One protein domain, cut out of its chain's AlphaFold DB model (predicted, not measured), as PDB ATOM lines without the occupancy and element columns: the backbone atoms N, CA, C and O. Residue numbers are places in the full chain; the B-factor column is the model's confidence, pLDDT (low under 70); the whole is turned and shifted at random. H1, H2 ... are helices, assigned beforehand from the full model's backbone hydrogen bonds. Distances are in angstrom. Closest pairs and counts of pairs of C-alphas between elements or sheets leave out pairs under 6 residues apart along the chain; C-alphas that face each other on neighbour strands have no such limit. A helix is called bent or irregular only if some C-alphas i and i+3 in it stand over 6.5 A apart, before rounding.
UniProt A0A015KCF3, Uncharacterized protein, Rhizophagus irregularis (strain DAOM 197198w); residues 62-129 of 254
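AT A GLANCE: This is residues 62 to 129 of the 254 residues of an uncharacterized protein of Rhizophagus irregularis (strain DAOM 197198w) (UniProt A0A015KCF3). H3, the longest helix by residues, sets its first part steeply across H1, and short H2 packs on both; H3 then kinks sharply near residue 108, and residues 115 to 129, with no named element, fold back beside the later part of H1. The 68 printed residues hold three named helices, H1, H2, H3 in chain order, and no named strand: all helix. The whole is compact, radius of gyration of the C-alphas 11.6 A, spanning 34 by 25 by 22 A.

HOW THE PARTS SIT: H3, residues 95 to 114, has a kink of 110 degrees near residue 108 and is irregular: C-alphas 108 and 111 are 9.6 A apart. With residues 95 to 102 alone it touches H1, residues 62 to 79, at a steep tilt of 64 degrees, the same way; the closest C-alphas, of Val 73 and Phe 99, are 6.0 A apart. H2, residues 88 to 92, touches H3 (closest C-alphas Ile 90 and Ala 98, 4.0 A) and H1 (Asn 77 and Arg 91, 5.4 A). Every O i to N i+4 pair is within hydrogen-bond range in H1 and H2, and 12 of 16 in H3.

IN THESE COORDINATES: H1 begins at C-alpha 62 (231.477, 170.291, 85.180) and measures 26.0 A; H2 measures 5.7 A; H3 measures 18.0 A, ending at C-alpha 114 (240.744, 191.078, 94.643).

THE WHOLE: The printed part has no cut; residues 78 to 86, 112 and 115 to 129 have pLDDT under 70.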
ATOM      1  N   THR A  62     232.511 169.742  84.302       87.00
ATOM      2  CA  THR A  62     231.477 170.291  85.180       87.00
ATOM      3  C   THR A  62     231.928 170.241  86.631       87.00
ATOM      4  O   THR A  62     231.848 171.250  87.332       87.00
ATOM      5  N   SER A  63     232.469 169.105  87.071       87.06
ATOM      6  CA  SER A  63     232.993 168.951  88.427       87.06
ATOM      7  C   SER A  63     234.165 169.897  88.695       87.06
ATOM      8  O   SER A  63     234.154 170.612  89.697       87.06
ATOM      9  N   LEU A  64     235.109 170.022  87.753       83.88
ATOM     10  CA  LEU A  64     236.244 170.942  87.895       83.88
ATOM     11  C   LEU A  64     235.799 172.411  87.995       83.88
ATOM     12  O   LEU A  64     236.325 173.180  88.807       83.88
ATOM     13  N   ILE A  65     234.824 172.819  87.175       84.38
ATOM     14  CA  ILE A  65     234.250 174.170  87.224       84.38
ATOM     15  C   ILE A  65     233.581 174.400  88.578       84.38
ATOM     16  O   ILE A  65     233.817 175.436  89.197       84.38
ATOM     17  N   ASN A  66     232.790 173.442  89.059       87.94
ATOM     18  CA  ASN A  66     232.095 173.556  90.337       87.94
ATOM     19  C   ASN A  66     233.071 173.624  91.515       87.94
ATOM     20  O   ASN A  66     232.930 174.498  92.366       87.94
ATOM     21  N   GLU A  67     234.114 172.797  91.534       86.38
ATOM     22  CA  GLU A  67     235.160 172.863  92.559       86.38
ATOM     23  C   GLU A  67     235.869 174.228  92.548       86.38
ATOM     24  O   GLU A  67     236.125 174.830  93.593       86.38
ATOM     25  N   THR A  68     236.145 174.761  91.356       81.81
ATOM     26  CA  THR A  68     236.770 176.080  91.200       81.81
ATOM     27  C   THR A  68     235.847 177.205  91.675       81.81
ATOM     28  O   THR A  68     236.309 178.128  92.351       81.81
ATOM     29  N   LYS A  69     234.544 177.125  91.372       86.69
ATOM     30  CA  LYS A  69     233.525 178.058  91.876       86.69
ATOM     31  C   LYS A  69     233.474 178.050  93.402       86.69
ATOM     32  O   LYS A  69     233.508 179.119  94.003       86.69
ATOM     33  N   VAL A  70     233.450 176.867  94.019       86.44
ATOM     34  CA  VAL A  70     233.423 176.714  95.484       86.44
ATOM     35  C   VAL A  70     234.629 177.406  96.115       86.44
ATOM     36  O   VAL A  70     234.450 178.283  96.955       86.44
ATOM     37  N   LYS A  71     235.846 177.117  95.634       83.25
ATOM     38  CA  LYS A  71     237.081 177.753  96.131       83.25
ATOM     39  C   LYS A  71     237.051 179.280  96.010       83.25
ATOM     40  O   LYS A  71     237.572 179.987  96.872       83.25
ATOM     41  N   LEU A  72     236.463 179.801  94.931       82.50
ATOM     42  CA  LEU A  72     236.322 181.239  94.723       82.50
ATOM     43  C   LEU A  72     235.330 181.870  95.704       82.50
ATOM     44  O   LEU A  72     235.613 182.924  96.265       82.50
ATOM     45  N   VAL A  73     234.179 181.243  95.920       85.00
ATOM     46  CA  VAL A  73     233.171 181.741  96.861       85.00
ATOM     47  C   VAL A  73     233.699 181.693  98.293       85.00
ATOM     48  O   VAL A  73     233.600 182.682  99.019       85.00
ATOM     49  N   GLU A  74     234.345 180.593  98.683       82.38
ATOM     50  CA  GLU A  74     234.987 180.443  99.993       82.38
ATOM     51  C   GLU A  74     235.990 181.562 100.278       82.38
ATOM     52  O   GLU A  74     236.007 182.119 101.377       82.38
ATOM     53  N   TYR A  75     236.778 181.957  99.277       77.12
ATOM     54  CA  TYR A  75     237.706 183.071  99.411       77.12
ATOM     55  C   TYR A  75     237.026 184.375  99.825       77.12
ATOM     56  O   TYR A  75     237.448 185.017 100.792       77.12
ATOM     57  N   PHE A  76     235.986 184.776  99.094       75.94
ATOM     58  CA  PHE A  76     235.278 186.021  99.371       75.94
ATOM     59  C   PHE A  76     234.499 185.940 100.689       75.94
ATOM     60  O   PHE A  76     234.507 186.906 101.456       75.94
ATOM     61  N   ASN A  77     233.952 184.769 101.022       76.06
ATOM     62  CA  ASN A  77     233.286 184.521 102.302       76.06
ATOM     63  C   ASN A  77     234.200 184.701 103.500       76.06
ATOM     64  O   ASN A  77     233.819 185.313 104.501       76.06
ATOM     65  N   CYS A  78     235.426 184.212 103.390       68.50
ATOM     66  CA  CYS A  78     236.395 184.344 104.454       68.50
ATOM     67  C   CYS A  78     236.936 185.793 104.539       68.50
ATOM     68  O   CYS A  78     237.258 186.279 105.621       68.50
ATOM     69  N   ARG A  79     237.008 186.528 103.425       62.91
ATOM     70  CA  ARG A  79     237.647 187.852 103.344       62.91
ATOM     71  C   ARG A  79     236.855 189.018 103.963       62.91
ATOM     72  O   ARG A  79     237.474 189.946 104.489       62.91
ATOM     73  N   GLU A  80     235.524 189.014 103.927       58.34
ATOM     74  CA  GLU A  80     234.682 190.173 104.301       58.34
ATOM     75  C   GLU A  80     234.360 190.303 105.808       58.34
ATOM     76  O   GLU A  80     233.205 190.446 106.206       58.34
ATOM     77  N   ASN A  81     235.367 190.307 106.686       52.34
ATOM     78  CA  ASN A  81     235.155 190.549 108.126       52.34
ATOM     79  C   ASN A  81     235.181 192.033 108.555       52.34
ATOM     80  O   ASN A  81     235.105 192.295 109.748       52.34
ATOM     81  N   ASN A  82     235.266 193.010 107.638       45.12
ATOM     82  CA  ASN A  82     235.270 194.440 108.000       45.12
ATOM     83  C   ASN A  82     234.232 195.274 107.218       45.12
ATOM     84  O   ASN A  82     234.473 195.773 106.125       45.12
ATOM     85  N   GLU A  83     233.055 195.382 107.832       47.34
ATOM     86  CA  GLU A  83     232.239 196.590 108.069       47.34
ATOM     87  C   GLU A  83     231.792 197.567 106.959       47.34
ATOM     88  O   GLU A  83     231.004 198.441 107.303       47.34
ATOM     89  N   THR A  84     232.140 197.472 105.666       44.50
ATOM     90  CA  THR A  84     231.692 198.536 104.712       44.50
ATOM     91  C   THR A  84     230.903 198.164 103.465       44.50
ATOM     92  O   THR A  84     230.425 199.072 102.796       44.50
ATOM     93  N   GLN A  85     230.626 196.889 103.208       53.81
ATOM     94  CA  GLN A  85     229.466 196.443 102.419       53.81
ATOM     95  C   GLN A  85     229.482 194.920 102.457       53.81
ATOM     96  O   GLN A  85     230.138 194.283 101.646       53.81
ATOM     97  N   GLN A  86     228.830 194.331 103.462       62.91
ATOM     98  CA  GLN A  86     228.662 192.881 103.484       62.91
ATOM     99  C   GLN A  86     227.760 192.520 102.316       62.91
ATOM    100  O   GLN A  86     226.564 192.828 102.345       62.91
ATOM    101  N   ASN A  87     228.316 191.900 101.283       70.94
ATOM    102  CA  ASN A  87     227.480 191.428 100.206       70.94
ATOM    103  C   ASN A  87     226.725 190.192 100.699       70.94
ATOM    104  O   ASN A  87     227.292 189.107 100.845       70.94
ATOM    105  N   ILE A  88     225.445 190.380 101.028       75.62
ATOM    106  CA  ILE A  88     224.609 189.340 101.640       75.62
ATOM    107  C   ILE A  88     224.543 188.105 100.734       75.62
ATOM    108  O   ILE A  88     224.561 186.987 101.247       75.62
ATOM    109  N   LEU A  89     224.531 188.305  99.411       78.94
ATOM    110  CA  LEU A  89     224.496 187.220  98.431       78.94
ATOM    111  C   LEU A  89     225.775 186.386  98.457       78.94
ATOM    112  O   LEU A  89     225.698 185.169  98.386       78.94
ATOM    113  N   ILE A  90     226.937 187.011  98.651       80.19
ATOM    114  CA  ILE A  90     228.199 186.277  98.764       80.19
ATOM    115  C   ILE A  90     228.215 185.455 100.061       80.19
ATOM    116  O   ILE A  90     228.451 184.252 100.022       80.19
ATOM    117  N   ARG A  91     227.876 186.082 101.198       74.88
ATOM    118  CA  ARG A  91     227.975 185.465 102.536       74.88
ATOM    119  C   ARG A  91     226.938 184.399 102.852       74.88
ATOM    120  O   ARG A  91     227.229 183.477 103.610       74.88
ATOM    121  N   ARG A  92     225.701 184.607 102.413       79.50
ATOM    122  CA  ARG A  92     224.546 183.789 102.812       79.50
ATOM    123  C   ARG A  92     223.833 183.146 101.633       79.50
ATOM    124  O   ARG A  92     222.962 182.315 101.871       79.50
ATOM    125  N   GLY A  93     224.162 183.551 100.409       83.00
ATOM    126  CA  GLY A  93     223.641 182.907  99.218       83.00
ATOM    127  C   GLY A  93     224.231 181.515  99.033       83.00
ATOM    128  O   GLY A  93     225.192 181.102  99.689       83.00
ATOM    129  N   THR A  94     223.627 180.783  98.112       91.25
ATOM    130  CA  THR A  94     224.189 179.548  97.575       91.25
ATOM    131  C   THR A  94     225.501 179.827  96.834       91.25
ATOM    132  O   THR A  94     225.807 180.965  96.483       91.25
ATOM    133  N   ILE A  95     226.286 178.778  96.563       89.88
ATOM    134  CA  ILE A  95     227.542 178.913  95.805       89.88
ATOM    135  C   ILE A  95     227.307 179.601  94.454       89.88
ATOM    136  O   ILE A  95     228.105 180.449  94.066       89.88
ATOM    137  N   ASP A  96     226.219 179.277  93.754       91.12
ATOM    138  CA  ASP A  96     225.931 179.879  92.452       91.12
ATOM    139  C   ASP A  96     225.510 181.352  92.568       91.12
ATOM    140  O   ASP A  96     226.041 182.182  91.836       91.12
ATOM    141  N   GLU A  97     224.662 181.712  93.536       92.06
ATOM    142  CA  GLU A  97     224.280 183.115  93.779       92.06
ATOM    143  C   GLU A  97     225.481 183.973  94.191       92.06
ATOM    144  O   GLU A  97     225.664 185.088  93.699       92.06
ATOM    145  N   ALA A  98     226.332 183.441  95.069       90.31
ATOM    146  CA  ALA A  98     227.559 184.099  95.492       90.31
ATOM    147  C   ALA A  98     228.528 184.273  94.317       90.31
ATOM    148  O   ALA A  98     229.138 185.330  94.155       90.31
ATOM    149  N   PHE A  99     228.665 183.247  93.479       90.62
ATOM    150  CA  PHE A  99     229.521 183.288  92.303       90.62
ATOM    151  C   PHE A  99     229.031 184.299  91.259       90.62
ATOM    152  O   PHE A  99     229.842 185.069  90.738       90.62
ATOM    153  N   ASP A 100     227.730 184.334  90.971       91.31
ATOM    154  CA  ASP A 100     227.149 185.299  90.034       91.31
ATOM    155  C   ASP A 100     227.304 186.732  90.543       91.31
ATOM    156  O   ASP A 100     227.628 187.639  89.771       91.31
ATOM    157  N   GLU A 101     227.191 186.939  91.852       90.00
ATOM    158  CA  GLU A 101     227.448 188.240  92.450       90.00
ATOM    159  C   GLU A 101     228.931 188.638  92.368       90.00
ATOM    160  O   GLU A 101     229.247 189.772  92.006       90.00
ATOM    161  N   ILE A 102     229.864 187.711  92.615       86.19
ATOM    162  CA  ILE A 102     231.306 187.946  92.417       86.19
ATOM    163  C   ILE A 102     231.597 188.302  90.954       86.19
ATOM    164  O   ILE A 102     232.363 189.232  90.688       86.19
ATOM    165  N   ARG A 103     230.974 187.604  89.998       89.12
ATOM    166  CA  ARG A 103     231.093 187.908  88.566       89.12
ATOM    167  C   ARG A 103     230.579 189.313  88.262       89.12
ATOM    168  O   ARG A 103     231.296 190.085  87.630       89.12
ATOM    169  N   ARG A 104     229.395 189.677  88.757       91.06
ATOM    170  CA  ARG A 104     228.817 191.018  88.587       91.06
ATOM    171  C   ARG A 104     229.737 192.104  89.155       91.06
ATOM    172  O   ARG A 104     229.945 193.141  88.529       91.06
ATOM    173  N   LEU A 105     230.327 191.873  90.328       84.56
ATOM    174  CA  LEU A 105     231.297 192.793  90.928       84.56
ATOM    175  C   LEU A 105     232.572 192.912  90.086       84.56
ATOM    176  O   LEU A 105     233.100 194.016  89.939       84.56
ATOM    177  N   TYR A 106     233.049 191.803  89.520       83.50
ATOM    178  CA  TYR A 106     234.196 191.790  88.616       83.50
ATOM    179  C   TYR A 106     233.920 192.585  87.336       83.50
ATOM    180  O   TYR A 106     234.769 193.355  86.905       83.50
ATOM    181  N   GLU A 107     232.726 192.475  86.756       85.88
ATOM    182  CA  GLU A 107     232.339 193.258  85.575       85.88
ATOM    183  C   GLU A 107     232.355 194.771  85.845       85.88
ATOM    184  O   GLU A 107     232.721 195.553  84.972       85.88
ATOM    185  N   ILE A 108     232.012 195.189  87.068       82.81
ATOM    186  CA  ILE A 108     231.969 196.607  87.456       82.81
ATOM    187  C   ILE A 108     233.350 197.135  87.852       82.81
ATOM    188  O   ILE A 108     233.739 198.237  87.465       82.81
ATOM    189  N   SER A 109     234.080 196.383  88.675       76.06
ATOM    190  CA  SER A 109     235.288 196.868  89.358       76.06
ATOM    191  C   SER A 109     236.587 196.262  88.820       76.06
ATOM    192  O   SER A 109     237.675 196.727  89.176       76.06
ATOM    193  N   GLY A 110     236.494 195.249  87.957       73.44
ATOM    194  CA  GLY A 110     237.623 194.489  87.431       73.44
ATOM    195  C   GLY A 110     238.421 193.799  88.533       73.44
ATOM    196  O   GLY A 110     237.901 193.456  89.596       73.44
ATOM    197  N   ASP A 111     239.729 193.672  88.314       71.12
ATOM    198  CA  ASP A 111     240.663 193.021  89.245       71.12
ATOM    199  C   ASP A 111     240.707 193.657  90.646       71.12
ATOM    200  O   ASP A 111     241.134 193.018  91.608       71.12
ATOM    201  N   LYS A 112     240.213 194.892  90.801       69.44
ATOM    202  CA  LYS A 112     240.181 195.602  92.089       69.44
ATOM    203  C   LYS A 112     239.346 194.874  93.133       69.44
ATOM    204  O   LYS A 112     239.592 195.049  94.325       69.44
ATOM    205  N   ILE A 113     238.402 194.023  92.714       72.50
ATOM    206  CA  ILE A 113     237.647 193.206  93.663       72.50
ATOM    207  C   ILE A 113     238.564 192.288  94.459       72.50
ATOM    208  O   ILE A 113     238.189 191.944  95.565       72.50
ATOM    209  N   PHE A 114     239.758 191.933  93.968       71.31
ATOM    210  CA  PHE A 114     240.744 191.078  94.643       71.31
ATOM    211  C   PHE A 114     241.742 191.862  95.518       71.31
ATOM    212  O   PHE A 114     242.444 191.276  96.348       71.31
ATOM    213  N   ASP A 115     241.784 193.191  95.403       63.94
ATOM    214  CA  ASP A 115     242.719 194.040  96.139       63.94
ATOM    215  C   ASP A 115     242.225 194.318  97.567       63.94
ATOM    216  O   ASP A 115     241.666 195.364  97.881       63.94
ATOM    217  N   SER A 116     242.433 193.367  98.483       55.47
ATOM    218  CA  SER A 116     242.186 193.617  99.909       55.47
ATOM    219  C   SER A 116     243.323 194.409 100.551       55.47
ATOM    220  O   SER A 116     244.488 194.005 100.504       55.47
ATOM    221  N   THR A 117     242.961 195.478 101.261       50.50
ATOM    222  CA  THR A 117     243.799 196.222 102.220       50.50
ATOM    223  C   THR A 117     244.071 195.454 103.524       50.50
ATOM    224  O   THR A 117     244.914 195.875 104.315       50.50
ATOM    225  N   MET A 118     243.404 194.316 103.747       50.84
ATOM    226  CA  MET A 118     243.486 193.523 104.980       50.84
ATOM    227  C   MET A 118     244.755 192.663 105.079       50.84
ATOM    228  O   MET A 118     245.251 192.088 104.107       50.84
ATOM    229  N   LEU A 119     245.282 192.575 106.301       48.00
ATOM    230  CA  LEU A 119     246.350 191.660 106.682       48.00
ATOM    231  C   LEU A 119     245.771 190.241 106.757       48.00
ATOM    232  O   LEU A 119     244.921 189.959 107.589       48.00
ATOM    233  N   TYR A 120     246.237 189.381 105.855       48.91
ATOM    234  CA  TYR A 120     245.872 187.970 105.740       48.91
ATOM    235  C   TYR A 120     245.881 187.232 107.088       48.91
ATOM    236  O   TYR A 120     246.938 187.086 107.702       48.91
ATOM    237  N   THR A 121     244.723 186.719 107.506       49.50
ATOM    238  CA  THR A 121     244.620 185.558 108.398       49.50
ATOM    239  C   THR A 121     244.650 184.290 107.533       49.50
ATOM    240  O   THR A 121     244.112 184.285 106.424       49.50
ATOM    241  N   ASP A 122     245.301 183.216 107.998       51.09
ATOM    242  CA  ASP A 122     245.527 181.987 107.202       51.09
ATOM    243  C   ASP A 122     244.231 181.295 106.724       51.09
ATOM    244  O   ASP A 122     244.266 180.532 105.761       51.09
ATOM    245  N   ALA A 123     243.089 181.599 107.348       48.44
ATOM    246  CA  ALA A 123     241.775 181.050 107.008       48.44
ATOM    247  C   ALA A 123     241.091 181.727 105.800       48.44
ATOM    248  O   ALA A 123     240.143 181.174 105.256       48.44
ATOM    249  N   CYS A 124     241.546 182.909 105.367       51.12
ATOM    250  CA  CYS A 124     240.851 183.751 104.377       51.12
ATOM    251  C   CYS A 124     241.734 184.024 103.168       51.12
ATOM    252  O   CYS A 124     242.023 185.165 102.790       51.12
ATOM    253  N   ARG A 125     242.279 182.938 102.635       57.19
ATOM    254  CA  ARG A 125     243.409 182.985 101.729       57.19
ATOM    255  C   ARG A 125     242.936 183.166 100.297       57.19
ATOM    256  O   ARG A 125     242.043 182.464  99.847       57.19
ATOM    257  N   ASP A 126     243.556 184.106  99.591       54.38
ATOM    258  CA  ASP A 126     243.276 184.322  98.174       54.38
ATOM    259  C   ASP A 126     243.648 183.071  97.367       54.38
ATOM    260  O   ASP A 126     244.829 182.712  97.341       54.38
ATOM    261  N   PRO A 127     242.684 182.406  96.699       54.00
ATOM    262  CA  PRO A 127     242.920 181.203  95.915       54.00
ATOM    263  C   PRO A 127     243.839 181.521  94.730       54.00
ATOM    264  O   PRO A 127     244.452 180.631  94.137       54.00
ATOM    265  N   PHE A 128     244.006 182.809  94.416       54.66
ATOM    266  CA  PHE A 128     244.870 183.330  93.378       54.66
ATOM    267  C   PHE A 128     246.132 184.053  93.899       54.66
ATOM    268  O   PHE A 128     247.070 184.203  93.110       54.66
ATOM    269  N   ARG A 129     246.253 184.430  95.190       51.94
ATOM    270  CA  ARG A 129     247.404 185.210  95.726       51.94
ATOM    271  C   ARG A 129     248.273 184.430  96.716       51.94
ATOM    272  O   ARG A 129     247.820 183.726  97.610       51.94
TER     273      ARG A 129